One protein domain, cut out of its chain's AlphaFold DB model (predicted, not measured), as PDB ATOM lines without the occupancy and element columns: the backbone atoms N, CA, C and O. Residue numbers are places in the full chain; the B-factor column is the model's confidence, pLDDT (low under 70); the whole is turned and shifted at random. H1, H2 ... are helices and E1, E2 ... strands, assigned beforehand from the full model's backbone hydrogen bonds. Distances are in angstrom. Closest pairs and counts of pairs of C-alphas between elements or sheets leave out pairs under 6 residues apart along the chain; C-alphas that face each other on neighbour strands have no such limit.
ATOM      1  N   ILE A 299      48.625   0.431  99.340       94.06
ATOM      2  CA  ILE A 299      47.675   1.533  99.143       94.06
ATOM      3  C   ILE A 299      48.068   2.286  97.875       94.06
ATOM      4  O   ILE A 299      49.239   2.604  97.670       94.06
ATOM      5  N   PHE A 300      47.077   2.586  97.041       95.88
ATOM      6  CA  PHE A 300      47.242   3.251  95.757       95.88
ATOM      7  C   PHE A 300      46.799   4.694  95.941       95.88
ATOM      8  O   PHE A 300      45.629   4.948  96.219       95.88
ATOM      9  N   LEU A 301      47.733   5.628  95.814       96.75
ATOM     10  CA  LEU A 301      47.467   7.047  95.978       96.75
ATOM     11  C   LEU A 301      47.381   7.732  94.616       96.75
ATOM     12  O   LEU A 301      48.192   7.459  93.727       96.75
ATOM     13  N   GLN A 302      46.419   8.636  94.478       96.12
ATOM     14  CA  GLN A 302      46.290   9.562  93.357       96.12
ATOM     15  C   GLN A 302      46.410  10.998  93.882       96.12
ATOM     16  O   GLN A 302      46.245  11.238  95.075       96.12
ATOM     17  N   GLU A 303      46.712  11.936  92.984       94.88
ATOM     18  CA  GLU A 303      46.833  13.371  93.301       94.88
ATOM     19  C   GLU A 303      47.910  13.702  94.342       94.88
ATOM     20  O   GLU A 303      47.815  14.679  95.079       94.88
ATOM     21  N   ILE A 304      48.987  12.914  94.381       97.31
ATOM     22  CA  ILE A 304      50.137  13.254  95.218       97.31
ATOM     23  C   ILE A 304      50.808  14.486  94.647       97.31
ATOM     24  O   ILE A 304      51.102  14.519  93.452       97.31
ATOM     25  N   GLN A 305      51.031  15.489  95.492       96.12
ATOM     26  CA  GLN A 305      51.605  16.768  95.100       96.12
ATOM     27  C   GLN A 305      53.131  16.816  95.306       96.12
ATOM     28  O   GLN A 305      53.702  15.991  96.024       96.12
ATOM     29  N   ASP A 306      53.769  17.777  94.640       96.50
ATOM     30  CA  ASP A 306      55.166  18.157  94.784       96.50
ATOM     31  C   ASP A 306      55.478  18.563  96.228       96.50
ATOM     32  O   ASP A 306      54.588  18.927  97.000       96.50
ATOM     33  N   ASP A 307      56.758  18.546  96.589       97.06
ATOM     34  CA  ASP A 307      57.246  18.904  97.927       97.06
ATOM     35  C   ASP A 307      56.911  20.348  98.337       97.06
ATOM     36  O   ASP A 307      56.966  20.701  99.511       97.06
ATOM     37  N   ASN A 308      56.556  21.195  97.376       92.94
ATOM     38  CA  ASN A 308      56.212  22.604  97.550       92.94
ATOM     39  C   ASN A 308      54.695  22.883  97.398       92.94
ATOM     40  O   ASN A 308      54.290  24.047  97.282       92.94
ATOM     41  N   GLY A 309      53.860  21.837  97.372       90.69
ATOM     42  CA  GLY A 309      52.422  21.967  97.148       90.69
ATOM     43  C   GLY A 309      52.093  22.452  95.730       90.69
ATOM     44  O   GLY A 309      52.648  21.973  94.752       90.69
ATOM     45  N   ALA A 310      51.176  23.413  95.619       88.50
ATOM     46  CA  ALA A 310      50.731  23.979  94.340       88.50
ATOM     47  C   ALA A 310      51.705  25.015  93.732       88.50
ATOM     48  O   ALA A 310      51.392  25.675  92.741       88.50
ATOM     49  N   THR A 311      52.867  25.242  94.355       92.50
ATOM     50  CA  THR A 311      53.778  26.318  93.947       92.50
ATOM     51  C   THR A 311      54.514  25.948  92.659       92.50
ATOM     52  O   THR A 311      55.283  24.996  92.624       92.50
ATOM     53  N   ASN A 312      54.378  26.751  91.604       92.00
ATOM     54  CA  ASN A 312      55.084  26.495  90.347       92.00
ATOM     55  C   ASN A 312      56.520  27.054  90.372       92.00
ATOM     56  O   ASN A 312      56.756  28.193  89.969       92.00
ATOM     57  N   ASN A 313      57.482  26.267  90.865       92.81
ATOM     58  CA  ASN A 313      58.905  26.646  90.896       92.81
ATOM     59  C   ASN A 313      59.864  25.557  90.363       92.81
ATOM     60  O   ASN A 313      61.069  25.629  90.603       92.81
ATOM     61  N   GLY A 314      59.339  24.563  89.638       93.19
ATOM     62  CA  GLY A 314      60.130  23.511  88.987       93.19
ATOM     63  C   GLY A 314      60.474  22.292  89.851       93.19
ATOM     64  O   GLY A 314      61.120  21.370  89.354       93.19
ATOM     65  N   VAL A 315      60.054  22.253  91.118       96.12
ATOM     66  CA  VAL A 315      60.168  21.053  91.961       96.12
ATOM     67  C   VAL A 315      59.207  19.969  91.464       96.12
ATOM     68  O   VAL A 315      58.027  20.232  91.286       96.12
ATOM     69  N   VAL A 316      59.721  18.748  91.272       95.88
ATOM     70  CA  VAL A 316      58.948  17.569  90.806       95.88
ATOM     71  C   VAL A 316      58.996  16.373  91.771       95.88
ATOM     72  O   VAL A 316      58.426  15.305  91.512       95.88
ATOM     73  N   SER A 317      59.757  16.502  92.860       97.00
ATOM     74  CA  SER A 317      59.844  15.498  93.927       97.00
ATOM     75  C   SER A 317      58.585  15.550  94.787       97.00
ATOM     76  O   SER A 317      58.054  16.632  95.012       97.00
ATOM     77  N   SER A 318      58.140  14.393  95.282       97.38
ATOM     78  CA  SER A 318      57.057  14.266  96.270       97.38
ATOM     79  C   SER A 318      57.510  13.554  97.556       97.38
ATOM     80  O   SER A 318      56.693  12.967  98.270       97.38
ATOM     81  N   ASN A 319      58.818  13.536  97.836       98.19
ATOM     82  CA  ASN A 319      59.398  12.898  99.019       98.19
ATOM     83  C   ASN A 319      58.936  13.543 100.331       98.19
ATOM     84  O   ASN A 319      58.596  12.829 101.277       98.19
ATOM     85  N   LEU A 320      58.913  14.873 100.411       98.12
ATOM     86  CA  LEU A 320      58.426  15.611 101.575       98.12
ATOM     87  C   LEU A 320      56.925  15.382 101.762       98.12
ATOM     88  O   LEU A 320      56.488  15.078 102.872       98.12
ATOM     89  N   THR A 321      56.149  15.430 100.679       97.88
ATOM     90  CA  THR A 321      54.702  15.167 100.712       97.88
ATOM     91  C   THR A 321      54.402  13.756 101.225       97.88
ATOM     92  O   THR A 321      53.633  13.582 102.172       97.88
ATOM     93  N   LEU A 322      55.048  12.733 100.655       98.31
ATOM     94  CA  LEU A 322      54.817  11.336 101.032       98.31
ATOM     95  C   LEU A 322      55.368  11.005 102.424       98.31
ATOM     96  O   LEU A 322      54.698  10.295 103.172       98.31
ATOM     97  N   SER A 323      56.540  11.531 102.801       98.06
ATOM     98  CA  SER A 323      57.101  11.338 104.148       98.06
ATOM     99  C   SER A 323      56.225  11.973 105.230       98.06
ATOM    100  O   SER A 323      55.970  11.344 106.257       98.06
ATOM    101  N   THR A 324      55.685  13.166 104.968       97.19
ATOM    102  CA  THR A 324      54.722  13.826 105.858       97.19
ATOM    103  C   THR A 324      53.462  12.978 106.017       97.19
ATOM    104  O   THR A 324      53.044  12.708 107.143       97.19
ATOM    105  N   LEU A 325      52.898  12.473 104.911       95.00
ATOM    106  CA  LEU A 325      51.705  11.623 104.939       95.00
ATOM    107  C   LEU A 325      51.916  10.347 105.769       95.00
ATOM    108  O   LEU A 325      51.102  10.046 106.645       95.00
ATOM    109  N   ILE A 326      53.001   9.598 105.536       95.44
ATOM    110  CA  ILE A 326      53.252   8.360 106.294       95.44
ATOM    111  C   ILE A 326      53.549   8.637 107.774       95.44
ATOM    112  O   ILE A 326      53.138   7.847 108.622       95.44
ATOM    113  N   ALA A 327      54.181   9.769 108.106       96.00
ATOM    114  CA  ALA A 327      54.397  10.182 109.491       96.00
ATOM    115  C   ALA A 327      53.068  10.503 110.191       96.00
ATOM    116  O   ALA A 327      52.840  10.075 111.323       96.00
ATOM    117  N   SER A 328      52.143  11.187 109.510       94.06
ATOM    118  CA  SER A 328      50.795  11.439 110.032       94.06
ATOM    119  C   SER A 328      49.997  10.152 110.243       94.06
ATOM    120  O   SER A 328      49.299  10.034 111.252       94.06
ATOM    121  N   ILE A 329      50.109   9.175 109.334       91.25
ATOM    122  CA  ILE A 329      49.479   7.854 109.493       91.25
ATOM    123  C   ILE A 329      50.071   7.119 110.698       91.25
ATOM    124  O   ILE A 329      49.320   6.565 111.507       91.25
ATOM    125  N   TYR A 330      51.397   7.132 110.846       92.31
ATOM    126  CA  TYR A 330      52.078   6.519 111.982       92.31
ATOM    127  C   TYR A 330      51.627   7.141 113.309       92.31
ATOM    128  O   TYR A 330      51.229   6.416 114.215       92.31
ATOM    129  N   ASN A 331      51.582   8.470 113.405       92.12
ATOM    130  CA  ASN A 331      51.166   9.158 114.630       92.12
ATOM    131  C   ASN A 331      49.715   8.850 115.039       92.12
ATOM    132  O   ASN A 331      49.397   8.890 116.223       92.12
ATOM    133  N   GLN A 332      48.839   8.536 114.078       87.75
ATOM    134  CA  GLN A 332      47.439   8.194 114.350       87.75
ATOM    135  C   GLN A 332      47.212   6.704 114.631       87.75
ATOM    136  O   GLN A 332      46.285   6.359 115.360       87.75
ATOM    137  N   SER A 333      48.006   5.813 114.032       88.94
ATOM    138  CA  SER A 333      47.700   4.372 113.992       88.94
ATOM    139  C   SER A 333      48.837   3.450 114.442       88.94
ATOM    140  O   SER A 333      48.643   2.239 114.509       88.94
ATOM    141  N   GLY A 334      50.041   3.980 114.664       90.25
ATOM    142  CA  GLY A 334      51.274   3.208 114.860       90.25
ATOM    143  C   GLY A 334      51.750   2.445 113.616       90.25
ATOM    144  O   GLY A 334      52.756   1.739 113.667       90.25
ATOM    145  N   THR A 335      51.050   2.556 112.482       90.50
ATOM    146  CA  THR A 335      51.379   1.795 111.273       90.50
ATOM    147  C   THR A 335      52.489   2.473 110.481       90.50
ATOM    148  O   THR A 335      52.386   3.643 110.123       90.50
ATOM    149  N   THR A 336      53.533   1.710 110.156       93.31
ATOM    150  CA  THR A 336      54.635   2.168 109.301       93.31
ATOM    151  C   THR A 336      54.383   1.798 107.843       93.31
ATOM    152  O   THR A 336      54.066   0.647 107.534       93.31
ATOM    153  N   TYR A 337      54.593   2.763 106.949       96.12
ATOM    154  CA  TYR A 337      54.561   2.576 105.502       96.12
ATOM    155  C   TYR A 337      55.877   3.042 104.873       96.12
ATOM    156  O   TYR A 337      56.487   4.001 105.336       96.12
ATOM    157  N   ALA A 338      56.282   2.378 103.798       97.44
ATOM    158  CA  ALA A 338      57.230   2.886 102.814       97.44
ATOM    159  C   ALA A 338      56.459   3.332 101.561       97.44
ATOM    160  O   ALA A 338      55.277   3.006 101.421       97.44
ATOM    161  N   TYR A 339      57.107   4.070 100.659       98.06
ATOM    162  CA  TYR A 339      56.477   4.557  99.434       98.06
ATOM    163  C   TYR A 339      57.358   4.389  98.198       98.06
ATOM    164  O   TYR A 339      58.578   4.279  98.299       98.06
ATOM    165  N   THR A 340      56.733   4.385  97.022       97.94
ATOM    166  CA  THR A 340      57.427   4.440  95.731       97.94
ATOM    167  C   THR A 340      56.604   5.221  94.705       97.94
ATOM    168  O   THR A 340      55.369   5.193  94.737       97.94
ATOM    169  N   TYR A 341      57.288   5.952  93.825       98.06
ATOM    170  CA  TYR A 341      56.721   6.757  92.742       98.06
ATOM    171  C   TYR A 341      57.807   7.068  91.696       98.06
ATOM    172  O   TYR A 341      58.987   6.816  91.929       98.06
ATOM    173  N   ILE A 342      57.408   7.643  90.558       98.00
ATOM    174  CA  ILE A 342      58.325   8.198  89.550       98.00
ATOM    175  C   ILE A 342      57.993   9.679  89.367       98.00
ATOM    176  O   ILE A 342      56.869  10.005  88.966       98.00
ATOM    177  N   SER A 343      58.960  10.564  89.633       96.56
ATOM    178  CA  SER A 343      58.813  12.007  89.399       96.56
ATOM    179  C   SER A 343      58.417  12.289  87.947       96.56
ATOM    180  O   SER A 343      59.000  11.707  87.030       96.56
ATOM    181  N   PRO A 344      57.428  13.158  87.701       95.25
ATOM    182  CA  PRO A 344      57.140  13.662  86.362       95.25
ATOM    183  C   PRO A 344      58.239  14.567  85.812       95.25
ATOM    184  O   PRO A 344      59.113  15.031  86.542       95.25
ATOM    185  N   ILE A 345      58.141  14.865  84.518       94.81
ATOM    186  CA  ILE A 345      58.793  16.044  83.946       94.81
ATOM    187  C   ILE A 345      57.950  17.263  84.316       94.81
ATOM    188  O   ILE A 345      56.722  17.212  84.221       94.81
ATOM    189  N   ASN A 346      58.621  18.347  84.708       94.38
ATOM    190  CA  ASN A 346      57.963  19.582  85.109       94.38
ATOM    191  C   ASN A 346      56.964  20.057  84.035       94.38
ATOM    192  O   ASN A 346      57.349  20.261  82.884       94.38
ATOM    193  N   LEU A 347      55.702  20.238  84.426       90.88
ATOM    194  CA  LEU A 347      54.569  20.696  83.612       90.88
ATOM    195  C   LEU A 347      54.188  19.792  82.423       90.88
ATOM    196  O   LEU A 347      53.409  20.209  81.567       90.88
ATOM    197  N   ALA A 348      54.715  18.565  82.346       89.94
ATOM    198  CA  ALA A 348      54.438  17.645  81.235       89.94
ATOM    199  C   ALA A 348      53.249  16.701  81.496       89.94
ATOM    200  O   ALA A 348      52.613  16.214  80.557       89.94
ATOM    201  N   ASP A 349      52.947  16.437  82.766       88.56
ATOM    202  CA  ASP A 349      51.775  15.670  83.184       88.56
ATOM    203  C   ASP A 349      50.659  16.659  83.558       88.56
ATOM    204  O   ASP A 349      50.925  17.712  84.133       88.56
ATOM    205  N   GLY A 350      49.402  16.374  83.202       84.38
ATOM    206  CA  GLY A 350      48.310  17.308  83.511       84.38
ATOM    207  C   GLY A 350      47.734  17.123  84.909       84.38
ATOM    208  O   GLY A 350      47.972  16.120  85.571       84.38
ATOM    209  N   GLY A 351      46.899  18.051  85.362       86.62
ATOM    210  CA  GLY A 351      46.428  18.094  86.745       86.62
ATOM    211  C   GLY A 351      46.199  19.519  87.197       86.62
ATOM    212  O   GLY A 351      45.713  20.334  86.416       86.62
ATOM    213  N   GLU A 352      46.545  19.804  88.448       87.31
ATOM    214  CA  GLU A 352      46.566  21.168  88.963       87.31
ATOM    215  C   GLU A 352      47.514  22.044  88.119       87.31
ATOM    216  O   GLU A 352      48.682  21.683  87.953       87.31
ATOM    217  N   PRO A 353      47.051  23.189  87.583       88.50
ATOM    218  CA  PRO A 353      47.915  24.110  86.853       88.50
ATOM    219  C   PRO A 353      49.127  24.545  87.688       88.50
ATOM    220  O   PRO A 353      48.973  25.125  88.758       88.50
ATOM    221  N   GLY A 354      50.333  24.298  87.173       86.69
ATOM    222  CA  GLY A 354      51.588  24.674  87.834       86.69
ATOM    223  C   GLY A 354      52.153  23.639  88.813       86.69
ATOM    224  O   GLY A 354      53.298  23.805  89.226       86.69
ATOM    225  N   GLY A 355      51.401  22.583  89.139       89.62
ATOM    226  CA  GLY A 355      51.885  21.431  89.902       89.62
ATOM    227  C   GLY A 355      52.093  20.200  89.018       89.62
ATOM    228  O   GLY A 355      51.649  20.154  87.870       89.62
ATOM    229  N   ASN A 356      52.736  19.171  89.565       93.81
ATOM    230  CA  ASN A 356      53.100  17.965  88.816       93.81
ATOM    231  C   ASN A 356      52.403  16.705  89.338       93.81
ATOM    232  O   ASN A 356      53.043  15.670  89.468       93.81
ATOM    233  N   ILE A 357      51.118  16.760  89.706       94.19
ATOM    234  CA  ILE A 357      50.461  15.664  90.445       94.19
ATOM    235  C   ILE A 357      50.671  14.271  89.823       94.19
ATOM    236  O   ILE A 357      50.655  14.104  88.605       94.19
ATOM    237  N   ARG A 358      50.824  13.248  90.670       96.12
ATOM    238  CA  ARG A 358      51.157  11.879  90.239       96.12
ATOM    239  C   ARG A 358      50.416  10.807  91.024       96.12
ATOM    240  O   ARG A 358      49.734  11.079  92.015       96.12
ATOM    241  N   VAL A 359      50.593   9.576  90.568       97.81
ATOM    242  CA  VAL A 359      50.238   8.368  91.307       97.81
ATOM    243  C   VAL A 359      51.437   7.863  92.117       97.81
ATOM    244  O   VAL A 359      52.584   8.004  91.691       97.81
ATOM    245  N   ALA A 360      51.174   7.271  93.279       98.25
ATOM    246  CA  ALA A 360      52.193   6.675  94.143       98.25
ATOM    247  C   ALA A 360      51.642   5.441  94.867       98.25
ATOM    248  O   ALA A 360      50.427   5.239  94.941       98.25
ATOM    249  N   TYR A 361      52.530   4.631  95.431       98.12
ATOM    250  CA  TYR A 361      52.160   3.541  96.329       98.12
ATOM    251  C   TYR A 361      52.639   3.822  97.745       98.12
ATOM    252  O   TYR A 361      53.769   4.275  97.915       98.12
ATOM    253  N   LEU A 362      51.824   3.471  98.743       97.19
ATOM    254  CA  LEU A 362      52.305   3.162 100.092       97.19
ATOM    255  C   LEU A 362      52.228   1.656 100.312       97.19
ATOM    256  O   LEU A 362      51.272   1.016  99.881       97.19
ATOM    257  N   TYR A 363      53.187   1.077 101.017       96.00
ATOM    258  CA  TYR A 363      53.166  -0.347 101.343       96.00
ATOM    259  C   TYR A 363      53.784  -0.608 102.710       96.00
ATOM    260  O   TYR A 363      54.656   0.133 103.158       96.00
ATOM    261  N   LYS A 364      53.313  -1.651 103.398       95.19
ATOM    262  CA  LYS A 364      53.878  -2.081 104.681       95.19
ATOM    263  C   LYS A 364      55.201  -2.803 104.414       95.19
ATOM    264  O   LYS A 364      55.163  -3.937 103.926       95.19
ATOM    265  N   PRO A 365      56.362  -2.211 104.755       95.56
ATOM    266  CA  PRO A 365      57.656  -2.815 104.439       95.56
ATOM    267  C   PRO A 365      57.916  -4.101 105.236       95.56
ATOM    268  O   PRO A 365      58.799  -4.873 104.888       95.56
ATOM    269  N   THR A 366      57.133  -4.357 106.289       93.94
ATOM    270  CA  THR A 366      57.155  -5.596 107.080       93.94
ATOM    271  C   THR A 366      56.402  -6.758 106.431       93.94
ATOM    272  O   THR A 366      56.484  -7.878 106.929       93.94
ATOM    273  N   LEU A 367      55.664  -6.520 105.340       92.38
ATOM    274  CA  LEU A 367      54.876  -7.543 104.641       92.38
ATOM    275  C   LEU A 367      55.268  -7.679 103.169       92.38
ATOM    276  O   LEU A 367      55.278  -8.789 102.635       92.38
ATOM    277  N   LEU A 368      55.573  -6.554 102.518       93.94
ATOM    278  CA  LEU A 368      55.765  -6.465 101.077       93.94
ATOM    279  C   LEU A 368      57.031  -5.688 100.733       93.94
ATOM    280  O   LEU A 368      57.411  -4.740 101.421       93.94
ATOM    281  N   ARG A 369      57.626  -6.048  99.598       95.19
ATOM    282  CA  ARG A 369      58.657  -5.264  98.916       95.19
ATOM    283  C   ARG A 369      58.403  -5.253  97.414       95.19
ATOM    284  O   ARG A 369      57.694  -6.117  96.899       95.19
ATOM    285  N   LEU A 370      59.004  -4.297  96.712       95.75
ATOM    286  CA  LEU A 370      59.137  -4.403  95.261       95.75
ATOM    287  C   LEU A 370      59.965  -5.651  94.942       95.75
ATOM    288  O   LEU A 370      60.997  -5.883  95.575       95.75
ATOM    289  N   SER A 371      59.500  -6.462  93.991       92.69
ATOM    290  CA  SER A 371      60.246  -7.646  93.564       92.69
ATOM    291  C   SER A 371      61.607  -7.206  92.998       92.69
ATOM    292  O   SER A 371      61.649  -6.300  92.156       92.69
ATOM    293  N   PRO A 372      62.720  -7.774  93.493       90.88
ATOM    294  CA  PRO A 372      64.063  -7.336  93.146       90.88
ATOM    295  C   PRO A 372      64.440  -7.767  91.725       90.88
ATOM    296  O   PRO A 372      63.898  -8.728  91.183       90.88
ATOM    297  N   GLY A 373      65.433  -7.086  91.150       87.44
ATOM    298  CA  GLY A 373      66.055  -7.460  89.873       87.44
ATOM    299  C   GLY A 373      65.806  -6.481  88.726       87.44
ATOM    300  O   GLY A 373      66.618  -6.430  87.810       87.44
ATOM    301  N   ALA A 374      64.757  -5.660  88.802       92.50
ATOM    302  CA  ALA A 374      64.507  -4.575  87.853       92.50
ATOM    303  C   ALA A 374      64.929  -3.218  88.435       92.50
ATOM    304  O   ALA A 374      64.841  -2.991  89.644       92.50
ATOM    305  N   GLN A 375      65.390  -2.310  87.573       95.50
ATOM    306  CA  GLN A 375      65.680  -0.926  87.956       95.50
ATOM    307  C   GLN A 375      64.382  -0.120  88.081       95.50
ATOM    308  O   GLN A 375      63.374  -0.459  87.468       95.50
ATOM    309  N   ILE A 376      64.407   0.970  88.849       96.06
ATOM    310  CA  ILE A 376      63.304   1.939  88.854       96.06
ATOM    311  C   ILE A 376      63.335   2.703  87.525       96.06
ATOM    312  O   ILE A 376      64.396   3.174  87.121       96.06
ATOM    313  N   GLY A 377      62.188   2.816  86.855       96.81
ATOM    314  CA  GLY A 377      62.076   3.559  85.598       96.81
ATOM    315  C   GLY A 377      62.091   5.076  85.800       96.81
ATOM    316  O   GLY A 377      61.680   5.589  86.842       96.81
ATOM    317  N   GLY A 378      62.535   5.807  84.783       96.88
ATOM    318  CA  GLY A 378      62.435   7.258  84.685       96.88
ATOM    319  C   GLY A 378      61.092   7.744  84.132       96.88
ATOM    320  O   GLY A 378      60.195   6.976  83.783       96.88
ATOM    321  N   SER A 379      60.944   9.067  84.033       95.44
ATOM    322  CA  SER A 379      59.689   9.722  83.628       95.44
ATOM    323  C   SER A 379      59.256   9.414  82.188       95.44
ATOM    324  O   SER A 379      58.061   9.480  81.893       95.44
ATOM    325  N   LEU A 380      60.215   9.097  81.310       96.12
ATOM    326  CA  LEU A 380      60.006   8.785  79.889       96.12
ATOM    327  C   LEU A 380      60.209   7.303  79.556       96.12
ATOM    328  O   LEU A 380      59.975   6.903  78.417       96.12
ATOM    329  N   ASP A 381      60.616   6.489  80.528       97.38
ATOM    330  CA  ASP A 381      60.881   5.078  80.291       97.38
ATOM    331  C   ASP A 381      59.558   4.312  80.203       97.38
ATOM    332  O   ASP A 381      58.832   4.157  81.191       97.38
ATOM    333  N   ALA A 382      59.236   3.843  78.998       96.06
ATOM    334  CA  ALA A 382      58.096   2.971  78.773       96.06
ATOM    335  C   ALA A 382      58.374   1.590  79.373       96.06
ATOM    336  O   ALA A 382      59.342   0.920  79.011       96.06
ATOM    337  N   ASN A 383      57.522   1.168  80.302       94.94
ATOM    338  CA  ASN A 383      57.631  -0.141  80.917       94.94
ATOM    339  C   ASN A 383      57.107  -1.232  79.986       94.94
ATOM    340  O   ASN A 383      56.095  -1.060  79.303       94.94
ATOM    341  N   VAL A 384      57.765  -2.385  80.028       91.12
ATOM    342  CA  VAL A 384      57.425  -3.564  79.235       91.12
ATOM    343  C   VAL A 384      57.239  -4.746  80.171       91.12
ATOM    344  O   VAL A 384      57.999  -4.935  81.122       91.12
ATOM    345  N   VAL A 385      56.225  -5.551  79.877       88.06
ATOM    346  CA  VAL A 385      55.980  -6.823  80.553       88.06
ATOM    347  C   VAL A 385      56.762  -7.901  79.812       88.06
ATOM    348  O   VAL A 385      56.500  -8.200  78.648       88.06
ATOM    349  N   LEU A 386      57.757  -8.451  80.489       88.38
ATOM    350  CA  LEU A 386      58.659  -9.482  80.004       88.38
ATOM    351  C   LEU A 386      58.053 -10.888  80.186       88.38
ATOM    352  O   LEU A 386      57.153 -11.075  81.015       88.38
ATOM    353  N   PRO A 387      58.564 -11.905  79.460       79.56
ATOM    354  CA  PRO A 387      58.174 -13.298  79.664       79.56
ATOM    355  C   PRO A 387      58.334 -13.751  81.123       79.56
ATOM    356  O   PRO A 387      59.273 -13.353  81.810       79.56
ATOM    357  N   GLY A 388      57.434 -14.624  81.586       72.25
ATOM    358  CA  GLY A 388      57.464 -15.133  82.960       72.25
ATOM    359  C   GLY A 388      56.940 -14.122  83.984       72.25
ATOM    360  O   GLY A 388      57.558 -13.962  85.032       72.25
ATOM    361  N   PRO A 389      55.749 -13.558  83.708       72.25
ATOM    362  CA  PRO A 389      55.375 -12.141  83.882       72.25
ATOM    363  C   PRO A 389      56.320 -11.380  84.812       72.25
ATOM    364  O   PRO A 389      56.286 -11.589  86.019       72.25
ATOM    365  N   SER A 390      57.169 -10.514  84.262       87.19
ATOM    366  CA  SER A 390      58.028  -9.604  85.037       87.19
ATOM    367  C   SER A 390      58.081  -8.223  84.385       87.19
ATOM    368  O   SER A 390      57.801  -8.106  83.197       87.19
ATOM    369  N   LEU A 391      58.389  -7.163  85.135       91.69
ATOM    370  CA  LEU A 391      58.521  -5.815  84.560       91.69
ATOM    371  C   LEU A 391      59.974  -5.496  84.200       91.69
ATOM    372  O   LEU A 391      60.883  -5.797  84.973       91.69
ATOM    373  N   GLN A 392      60.183  -4.817  83.069       94.88
ATOM    374  CA  GLN A 392      61.484  -4.247  82.699       94.88
ATOM    375  C   GLN A 392      61.954  -3.201  83.722       94.88
ATOM    376  O   GLN A 392      63.128  -3.185  84.095       94.88
ATOM    377  N   TYR A 393      61.028  -2.365  84.199       97.38
ATOM    378  CA  TYR A 393      61.257  -1.386  85.258       97.38
ATOM    379  C   TYR A 393      60.298  -1.623  86.428       97.38
ATOM    380  O   TYR A 393      59.098  -1.829  86.219       97.38
ATOM    381  N   ASN A 394      60.799  -1.567  87.665       97.06
ATOM    382  CA  ASN A 394      60.000  -1.809  88.863       97.06
ATOM    383  C   ASN A 394      60.236  -0.769  89.987       97.06
ATOM    384  O   ASN A 394      61.222  -0.871  90.718       97.06
ATOM    385  N   PRO A 395      59.316   0.197  90.181       97.31
ATOM    386  CA  PRO A 395      58.154   0.446  89.333       97.31
ATOM    387  C   PRO A 395      58.554   1.074  87.984       97.31
ATOM    388  O   PRO A 395      59.681   1.543  87.811       97.31
ATOM    389  N   GLY A 396      57.615   1.119  87.039       97.44
ATOM    390  CA  GLY A 396      57.794   1.743  85.724       97.44
ATOM    391  C   GLY A 396      56.503   2.359  85.186       97.44
ATOM    392  O   GLY A 396      55.407   1.928  85.554       97.44
ATOM    393  N   ARG A 397      56.615   3.374  84.319       97.50
ATOM    394  CA  ARG A 397      55.456   4.058  83.718       97.50
ATOM    395  C   ARG A 397      54.910   3.291  82.516       97.50
ATOM    396  O   ARG A 397      55.673   2.754  81.721       97.50
ATOM    397  N   ILE A 398      53.592   3.269  82.348       97.06
ATOM    398  CA  ILE A 398      52.959   2.637  81.180       97.06
ATOM    399  C   ILE A 398      52.897   3.647  80.034       97.06
ATOM    400  O   ILE A 398      52.156   4.624  80.128       97.06
ATOM    401  N   GLU A 399      53.638   3.381  78.953       96.00
ATOM    402  CA  GLU A 399      53.539   4.115  77.678       96.00
ATOM    403  C   GLU A 399      53.537   5.657  77.848       96.00
ATOM    404  O   GLU A 399      52.620   6.326  77.367       96.00
ATOM    405  N   PRO A 400      54.518   6.261  78.555       96.06
ATOM    406  CA  PRO A 400      54.455   7.661  78.993       96.06
ATOM    407  C   PRO A 400      54.396   8.689  77.850       96.06
ATOM    408  O   PRO A 400      53.961   9.815  78.082       96.06
ATOM    409  N   SER A 401      54.793   8.316  76.629       95.19
ATOM    410  CA  SER A 401      54.720   9.155  75.422       95.19
ATOM    411  C   SER A 401      53.442   8.962  74.596       95.19
ATOM    412  O   SER A 401      53.292   9.594  73.552       95.19
ATOM    413  N   ASN A 402      52.530   8.074  75.001       96.06
ATOM    414  CA  ASN A 402      51.299   7.823  74.257       96.06
ATOM    415  C   ASN A 402      50.350   9.030  74.337       96.06
ATOM    416  O   ASN A 402      50.117   9.578  75.416       96.06
ATOM    417  N   ALA A 403      49.767   9.412  73.197       95.06
ATOM    418  CA  ALA A 403      48.867  10.559  73.083       95.06
ATOM    419  C   ALA A 403      47.628  10.464  73.992       95.06
ATOM    420  O   ALA A 403      47.101  11.502  74.395       95.06
ATOM    421  N   ALA A 404      47.218   9.253  74.391       94.88
ATOM    422  CA  ALA A 404      46.159   9.040  75.378       94.88
ATOM    423  C   ALA A 404      46.450   9.736  76.720       94.88
ATOM    424  O   ALA A 404      45.530  10.053  77.470       94.88
ATOM    425  N   TRP A 405      47.723   9.997  77.034       94.06
ATOM    426  CA  TRP A 405      48.135  10.654  78.270       94.06
ATOM    427  C   TRP A 405      48.386  12.159  78.134       94.06
ATOM    428  O   TRP A 405      48.993  12.764  79.024       94.06
ATOM    429  N   THR A 406      47.974  12.779  77.030       90.06
ATOM    430  CA  THR A 406      48.104  14.230  76.845       90.06
ATOM    431  C   THR A 406      47.388  14.958  77.980       90.06
ATOM    432  O   THR A 406      46.240  14.650  78.287       90.06
ATOM    433  N   ALA A 407      48.081  15.892  78.642       88.06
ATOM    434  CA  ALA A 407      47.553  16.628  79.793       88.06
ATOM    435  C   ALA A 407      46.906  15.722  80.871       88.06
ATOM    436  O   ALA A 407      45.941  16.104  81.538       88.06
ATOM    437  N   SER A 408      47.456  14.522  81.090       91.75
ATOM    438  CA  SER A 408      47.017  13.618  82.156       91.75
ATOM    439  C   SER A 408      48.185  12.857  82.793       91.75
ATOM    440  O   SER A 408      49.344  12.975  82.375       91.75
ATOM    441  N   ARG A 409      47.891  12.132  83.877       93.94
ATOM    442  CA  ARG A 409      48.884  11.433  84.701       93.94
ATOM    443  C   ARG A 409      49.258  10.123  84.034       93.94
ATOM    444  O   ARG A 409      48.381   9.390  83.585       93.94
ATOM    445  N   LYS A 410      50.552   9.803  84.025       95.75
ATOM    446  CA  LYS A 410      51.028   8.520  83.495       95.75
ATOM    447  C   LYS A 410      50.793   7.417  84.535       95.75
ATOM    448  O   LYS A 410      51.120   7.638  85.705       95.75
ATOM    449  N   PRO A 411      50.243   6.250  84.155       96.94
ATOM    450  CA  PRO A 411      50.070   5.141  85.085       96.94
ATOM    451  C   PRO A 411      51.411   4.604  85.584       96.94
ATOM    452  O   PRO A 411      52.401   4.618  84.851       96.94
ATOM    453  N   LEU A 412      51.414   4.065  86.801       97.62
ATOM    454  CA  LEU A 412      52.571   3.428  87.420       97.62
ATOM    455  C   LEU A 412      52.286   1.939  87.616       97.62
ATOM    456  O   LEU A 412      51.353   1.579  88.333       97.62
ATOM    457  N   ALA A 413      53.090   1.089  86.987       96.69
ATOM    458  CA  ALA A 413      53.074  -0.351  87.197       96.69
ATOM    459  C   ALA A 413      54.155  -0.740  88.209       96.69
ATOM    460  O   ALA A 413      55.276  -0.229  88.157       96.69
ATOM    461  N   ALA A 414      53.825  -1.655  89.115       96.25
ATOM    462  CA  ALA A 414      54.757  -2.206  90.089       96.25
ATOM    463  C   ALA A 414      54.548  -3.713  90.244       96.25
ATOM    464  O   ALA A 414      53.421  -4.209  90.212       96.25
ATOM    465  N   GLN A 415      55.653  -4.424  90.432       93.81
ATOM    466  CA  GLN A 415      55.707  -5.836  90.768       93.81
ATOM    467  C   GLN A 415      56.123  -5.975  92.229       93.81
ATOM    468  O   GLN A 415      57.173  -5.483  92.649       93.81
ATOM    469  N   TRP A 416      55.323  -6.693  92.997       93.44
ATOM    470  CA  TRP A 416      55.501  -6.878  94.426       93.44
ATOM    471  C   TRP A 416      55.812  -8.324  94.749       93.44
ATOM    472  O   TRP A 416      55.443  -9.239  94.009       93.44
ATOM    473  N   GLU A 417      56.438  -8.526  95.898       91.81
ATOM    474  CA  GLU A 417      56.539  -9.836  96.512       91.81
ATOM    475  C   GLU A 417      56.401  -9.775  98.032       91.81
ATOM    476  O   GLU A 417      56.756  -8.779  98.673       91.81
ATOM    477  N   THR A 418      55.877 -10.856  98.612       91.06
ATOM    478  CA  THR A 418      55.926 -11.065 100.062       91.06
ATOM    479  C   THR A 418      57.372 -11.253 100.511       91.06
ATOM    480  O   THR A 418      58.215 -11.728  99.750       91.06
ATOM    481  N   LEU A 419      57.690 -10.886 101.757       92.44
ATOM    482  CA  LEU A 419      59.078 -10.939 102.245       92.44
ATOM    483  C   LEU A 419      59.690 -12.351 102.246       92.44
ATOM    484  O   LEU A 419      60.912 -12.478 102.160       92.44
ATOM    485  N   ASP A 420      58.855 -13.392 102.304       89.31
ATOM    486  CA  ASP A 420      59.257 -14.797 102.174       89.31
ATOM    487  C   ASP A 420      59.504 -15.242 100.717       89.31
ATOM    488  O   ASP A 420      59.898 -16.382 100.479       89.31
ATOM    489  N   GLY A 421      59.262 -14.359  99.741       86.19
ATOM    490  CA  GLY A 421      59.444 -14.592  98.308       86.19
ATOM    491  C   GLY A 421      58.417 -15.529  97.667       86.19
ATOM    492  O   GLY A 421      58.539 -15.817  96.477       86.19
ATOM    493  N   LYS A 422      57.417 -16.017  98.416       85.94
ATOM    494  CA  LYS A 422      56.483 -17.046  97.928       85.94
ATOM    495  C   LYS A 422      55.404 -16.499  97.008       85.94
ATOM    496  O   LYS A 422      54.986 -17.197  96.090       85.94
ATOM    497  N   ASN A 423      54.940 -15.277  97.258       83.75
ATOM    498  CA  ASN A 423      53.863 -14.671  96.489       83.75
ATOM    499  C   ASN A 423      54.397 -13.472  95.724       83.75
ATOM    500  O   ASN A 423      55.010 -12.587  96.320       83.75
ATOM    501  N   LYS A 424      54.120 -13.439  94.421       87.38
ATOM    502  CA  LYS A 424      54.402 -12.308  93.537       87.38
ATOM    503  C   LYS A 424      53.106 -11.850  92.892       87.38
ATOM    504  O   LYS A 424      52.275 -12.683  92.542       87.38
ATOM    505  N   PHE A 425      52.935 -10.545  92.754       86.88
ATOM    506  CA  PHE A 425      51.763  -9.965  92.106       86.88
ATOM    507  C   PHE A 425      52.103  -8.608  91.501       86.88
ATOM    508  O   PHE A 425      53.095  -7.977  91.869       86.88
ATOM    509  N   PHE A 426      51.255  -8.151  90.591       88.19
ATOM    510  CA  PHE A 426      51.406  -6.872  89.918       88.19
ATOM    511  C   PHE A 426      50.281  -5.933  90.291       88.19
ATOM    512  O   PHE A 426      49.174  -6.335  90.645       88.19
ATOM    513  N   THR A 427      50.575  -4.652  90.176       92.81
ATOM    514  CA  THR A 427      49.605  -3.594  90.377       92.81
ATOM    515  C   THR A 427      49.808  -2.520  89.332       92.81
ATOM    516  O   THR A 427      50.947  -2.190  89.005       92.81
ATOM    517  N   VAL A 428      48.711  -1.913  88.891       94.94
ATOM    518  CA  VAL A 428      48.730  -0.706  88.065       94.94
ATOM    519  C   VAL A 428      47.935   0.377  88.780       94.94
ATOM    520  O   VAL A 428      46.749   0.199  89.053       94.94
ATOM    521  N   ASN A 429      48.589   1.485  89.118       97.44
ATOM    522  CA  ASN A 429      47.946   2.669  89.673       97.44
ATOM    523  C   ASN A 429      47.747   3.679  88.545       97.44
ATOM    524  O   ASN A 429      48.710   4.137  87.930       97.44
ATOM    525  N   VAL A 430      46.488   3.996  88.259       95.75
ATOM    526  CA  VAL A 430      46.090   4.846  87.141       95.75
ATOM    527  C   VAL A 430      45.134   5.926  87.621       95.75
ATOM    528  O   VAL A 430      44.220   5.672  88.400       95.75
ATOM    529  N   HIS A 431      45.347   7.144  87.130       94.88
ATOM    530  CA  HIS A 431      44.461   8.272  87.360       94.88
ATOM    531  C   HIS A 431      44.086   8.888  86.010       94.88
ATOM    532  O   HIS A 431      44.823   9.715  85.473       94.88
ATOM    533  N   PHE A 432      42.940   8.469  85.467       93.69
ATOM    534  CA  PHE A 432      42.425   8.975  84.195       93.69
ATOM    535  C   PHE A 432      42.196  10.491  84.202       93.69
ATOM    536  O   PHE A 432      41.970  11.100  85.251       93.69
ATOM    537  N   GLY A 433      42.215  11.088  83.007       90.44
ATOM    538  CA  GLY A 433      41.907  12.507  82.804       90.44
ATOM    539  C   GLY A 433      40.555  12.886  83.411       90.44
ATOM    540  O   GLY A 433      39.655  12.050  83.518       90.44
ATOM    541  N   SER A 434      40.395  14.130  83.864       87.19
ATOM    542  CA  SER A 434      39.107  14.580  84.405       87.19
ATOM    543  C   SER A 434      38.038  14.569  83.307       87.19
ATOM    544  O   SER A 434      38.331  14.765  82.132       87.19
ATOM    545  N   LYS A 435      36.771  14.372  83.683       84.62
ATOM    546  CA  LYS A 435      35.635  14.540  82.763       84.62
ATOM    547  C   LYS A 435      35.212  16.010  82.668       84.62
ATOM    548  O   LYS A 435      34.023  16.319  82.707       84.62
ATOM    549  N   GLY A 436      36.188  16.921  82.604       80.81
ATOM    550  CA  GLY A 436      35.930  18.351  82.436       80.81
ATOM    551  C   GLY A 436      35.018  18.601  81.230       80.81
ATOM    552  O   GLY A 436      35.127  17.915  80.216       80.81
ATOM    553  N   GLY A 437      34.068  19.526  81.368       79.38
ATOM    554  CA  GLY A 437      33.047  19.783  80.346       79.38
ATOM    555  C   GLY A 437      31.895  18.770  80.306       79.38
ATOM    556  O   GLY A 437      30.950  18.979  79.551       79.38
ATOM    557  N   SER A 438      31.922  17.702  81.115       81.38
ATOM    558  CA  SER A 438      30.740  16.853  81.303       81.38
ATOM    559  C   SER A 438      29.711  17.519  82.202       81.38
ATOM    560  O   SER A 438      30.050  18.278  83.110       81.38
ATOM    561  N   SER A 439      28.449  17.169  81.988       79.38
ATOM    562  CA  SER A 439      27.391  17.435  82.958       79.38
ATOM    563  C   SER A 439      27.547  16.523  84.171       79.38
ATOM    564  O   SER A 439      27.988  15.378  84.048       79.38
ATOM    565  N   SER A 440      27.185  17.027  85.349       78.56
ATOM    566  CA  SER A 440      27.011  16.188  86.534       78.56
ATOM    567  C   SER A 440      25.923  15.139  86.275       78.56
ATOM    568  O   SER A 440      24.925  15.410  85.602       78.56
ATOM    569  N   ILE A 441      26.099  13.950  86.857       76.00
ATOM    570  CA  ILE A 441      25.086  12.884  86.841       76.00
ATOM    571  C   ILE A 441      23.840  13.260  87.654       76.00
ATOM    572  O   ILE A 441      22.812  12.605  87.550       76.00
ATOM    573  N   GLU A 442      23.920  14.299  88.483       71.62
ATOM    574  CA  GLU A 442      22.816  14.877  89.245       71.62
ATOM    575  C   GLU A 442      22.065  15.985  88.474       71.62
ATOM    576  O   GLU A 442      21.164  16.626  89.019       71.62
ATOM    577  N   GLY A 443      22.371  16.161  87.180       60.72
ATOM    578  CA  GLY A 443      21.479  16.817  86.231       60.72
ATOM    579  C   GLY A 443      21.645  18.325  86.088       60.72
ATOM    580  O   GLY A 443      20.657  19.054  86.041       60.72
ATOM    581  N   ASP A 444      22.874  18.814  85.972       68.31
ATOM    582  CA  ASP A 444      23.108  20.234  85.673       68.31
ATOM    583  C   ASP A 444      22.645  20.631  84.258       68.31
ATOM    584  O   ASP A 444      22.295  21.787  84.024       68.31
ATOM    585  N   TYR A 445      22.596  19.679  83.318       74.19
ATOM    586  CA  TYR A 445      22.091  19.880  81.959       74.19
ATOM    587  C   TYR A 445      21.264  18.690  81.484       74.19
ATOM    588  O   TYR A 445      21.579  17.541  81.793       74.19
ATOM    589  N   ARG A 446      20.205  18.985  80.722       77.69
ATOM    590  CA  ARG A 446      19.294  18.001  80.132       77.69
ATOM    591  C   ARG A 446      18.972  18.405  78.692       77.69
ATOM    592  O   ARG A 446      18.271  19.403  78.509       77.69
ATOM    593  N   PRO A 447      19.495  17.688  77.685       74.31
ATOM    594  CA  PRO A 447      20.312  16.474  77.804       74.31
ATOM    595  C   PRO A 447      21.737  16.682  78.378       74.31
ATOM    596  O   PRO A 447      22.265  17.797  78.315       74.31
ATOM    597  N   PRO A 448      22.365  15.626  78.940       78.56
ATOM    598  CA  PRO A 448      23.685  15.698  79.572       78.56
ATOM    599  C   PRO A 448      24.847  15.654  78.568       78.56
ATOM    600  O   PRO A 448      24.859  14.880  77.621       78.56
ATOM    601  N   VAL A 449      25.900  16.426  78.819       81.19
ATOM    602  CA  VAL A 449      27.147  16.425  78.032       81.19
ATOM    603  C   VAL A 449      28.131  15.388  78.585       81.19
ATOM    604  O   VAL A 449      28.379  15.362  79.790       81.19
ATOM    605  N   ASN A 450      28.748  14.577  77.720       81.06
ATOM    606  CA  ASN A 450      29.731  13.550  78.100       81.06
ATOM    607  C   ASN A 450      31.160  13.899  77.636       81.06
ATOM    608  O   ASN A 450      31.732  13.253  76.761       81.06
ATOM    609  N   GLY A 451      31.747  14.940  78.224       84.69
ATOM    610  CA  GLY A 451      33.109  15.389  77.923       84.69
ATOM    611  C   GLY A 451      34.215  14.408  78.349       84.69
ATOM    612  O   GLY A 451      34.091  13.663  79.331       84.69
ATOM    613  N   GLY A 452      35.327  14.415  77.607       85.00
ATOM    614  CA  GLY A 452      36.543  13.650  77.919       85.00
ATOM    615  C   GLY A 452      36.386  12.124  77.866       85.00
ATOM    616  O   GLY A 452      37.179  11.409  78.476       85.00
ATOM    617  N   ILE A 453      35.334  11.604  77.220       86.56
ATOM    618  CA  ILE A 453      35.109  10.156  77.111       86.56
ATOM    619  C   ILE A 453      36.126   9.486  76.180       86.56
ATOM    620  O   ILE A 453      36.724   8.492  76.580       86.56
ATOM    621  N   GLU A 454      36.396  10.081  75.017       87.88
ATOM    622  CA  GLU A 454      37.346   9.564  74.021       87.88
ATOM    623  C   GLU A 454      38.749   9.383  74.624       87.88
ATOM    624  O   GLU A 454      39.355   8.315  74.508       87.88
ATOM    625  N   ASP A 455      39.222  10.383  75.377       88.81
ATOM    626  CA  ASP A 455      40.501  10.313  76.089       88.81
ATOM    627  C   ASP A 455      40.520   9.171  77.112       88.81
ATOM    628  O   ASP A 455      41.490   8.417  77.194       88.81
ATOM    629  N   ARG A 456      39.448   9.001  77.895       92.44
ATOM    630  CA  ARG A 456      39.369   7.937  78.909       92.44
ATOM    631  C   ARG A 456      39.307   6.546  78.291       92.44
ATOM    632  O   ARG A 456      39.918   5.628  78.832       92.44
ATOM    633  N   GLU A 457      38.607   6.378  77.174       92.62
ATOM    634  CA  GLU A 457      38.576   5.116  76.432       92.62
ATOM    635  C   GLU A 457      39.958   4.770  75.872       92.62
ATOM    636  O   GLU A 457      40.424   3.635  76.015       92.62
ATOM    637  N   ALA A 458      40.668   5.755  75.313       94.31
ATOM    638  CA  ALA A 458      42.046   5.580  74.872       94.31
ATOM    639  C   ALA A 458      42.971   5.192  76.044       94.31
ATOM    640  O   ALA A 458      43.729   4.224  75.937       94.31
ATOM    641  N   GLN A 459      42.867   5.877  77.187       95.75
ATOM    642  CA  GLN A 459      43.640   5.585  78.405       95.75
ATOM    643  C   GLN A 459      43.351   4.182  78.958       95.75
ATOM    644  O   GLN A 459      44.278   3.451  79.328       95.75
ATOM    645  N   ALA A 460      42.079   3.776  78.981       93.62
ATOM    646  CA  ALA A 460      41.665   2.441  79.395       93.62
ATOM    647  C   ALA A 460      42.244   1.366  78.466       93.62
ATOM    648  O   ALA A 460      42.822   0.392  78.948       93.62
ATOM    649  N   ASN A 461      42.182   1.580  77.149       92.88
ATOM    650  CA  ASN A 461      42.742   0.664  76.157       92.88
ATOM    651  C   ASN A 461      44.264   0.513  76.289       92.88
ATOM    652  O   ASN A 461      44.772  -0.607  76.236       92.88
ATOM    653  N   VAL A 462      45.001   1.612  76.481       93.69
ATOM    654  CA  VAL A 462      46.462   1.574  76.685       93.69
ATOM    655  C   VAL A 462      46.810   0.805  77.960       93.69
ATOM    656  O   VAL A 462      47.665  -0.079  77.939       93.69
ATOM    657  N   THR A 463      46.098   1.079  79.055       91.06
ATOM    658  CA  THR A 463      46.327   0.404  80.341       91.06
ATOM    659  C   THR A 463      46.008  -1.092  80.256       91.06
ATOM    660  O   THR A 463      46.801  -1.920  80.696       91.06
ATOM    661  N   ALA A 464      44.880  -1.458  79.636       87.25
ATOM    662  CA  ALA A 464      44.460  -2.850  79.481       87.25
ATOM    663  C   ALA A 464      45.432  -3.666  78.615       87.25
ATOM    664  O   ALA A 464      45.725  -4.813  78.948       87.25
ATOM    665  N   LYS A 465      45.966  -3.076  77.535       86.44
ATOM    666  CA  LYS A 465      46.988  -3.714  76.687       86.44
ATOM    667  C   LYS A 465      48.272  -4.007  77.457       86.44
ATOM    668  O   LYS A 465      48.835  -5.083  77.289       86.44
ATOM    669  N   HIS A 466      48.709  -3.090  78.322       83.88
ATOM    670  CA  HIS A 466      49.877  -3.324  79.171       83.88
ATOM    671  C   HIS A 466      49.640  -4.475  80.157       83.88
ATOM    672  O   HIS A 466      50.517  -5.311  80.335       83.88
ATOM    673  N   SER A 467      48.442  -4.572  80.740       73.31
ATOM    674  CA  SER A 467      48.088  -5.659  81.663       73.31
ATOM    675  C   SER A 467      47.868  -7.024  80.989       73.31
ATOM    676  O   SER A 467      47.818  -8.045  81.671       73.31
ATOM    677  N   ASN A 468      47.699  -7.061  79.664       68.88
ATOM    678  CA  ASN A 468      47.416  -8.280  78.904       68.88
ATOM    679  C   ASN A 468      48.114  -8.263  77.527       68.88
ATOM    680  O   ASN A 468      47.444  -8.191  76.491       68.88
TER     681      ASN A 468
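This is residues 299 to 468 of the 475 residues of an uncharacterized protein of Glarea lozoyensis (strain ATCC 74030 / MF5533) (UniProt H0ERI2). What shape is it? Amid long loops, with little regular structure, two three-strand sheets make a partial sandwich, H1 over one, H2's end grazing the other. What is printed? The compact, mixed-class printed part has 170 residues, 61 in E1 H1 E2 E3 E4 E5 E6 H2, with radius of gyration of the C-alphas 17.3 A and spans 56 by 41 by 33 A.

Which strands pair? E3, residues 358 to 363, is antiparallel to E1, 299 to 304, with N 301 and O 360 2.9 A apart, and to E2, 338 to 340. E4, 368 to 370, E5, 412 to 418, and E6, 424 to 429, form an antiparallel meander, with N 414 and O 427 2.9 A apart. And the helices? H1, 319 to 333, is on E1 E3 E2; H2, 453 to 467, only grazes E4 E5 E6.

Where is E1's start? C-alpha 299 is at (47.675, 1.533, 99.143). And H2's end? C-alpha 467 is at (48.088, -5.659, 81.663).

Any cut? The printed part has no cut. Low confidence? Residues 443 to 444 and 468 are under 70.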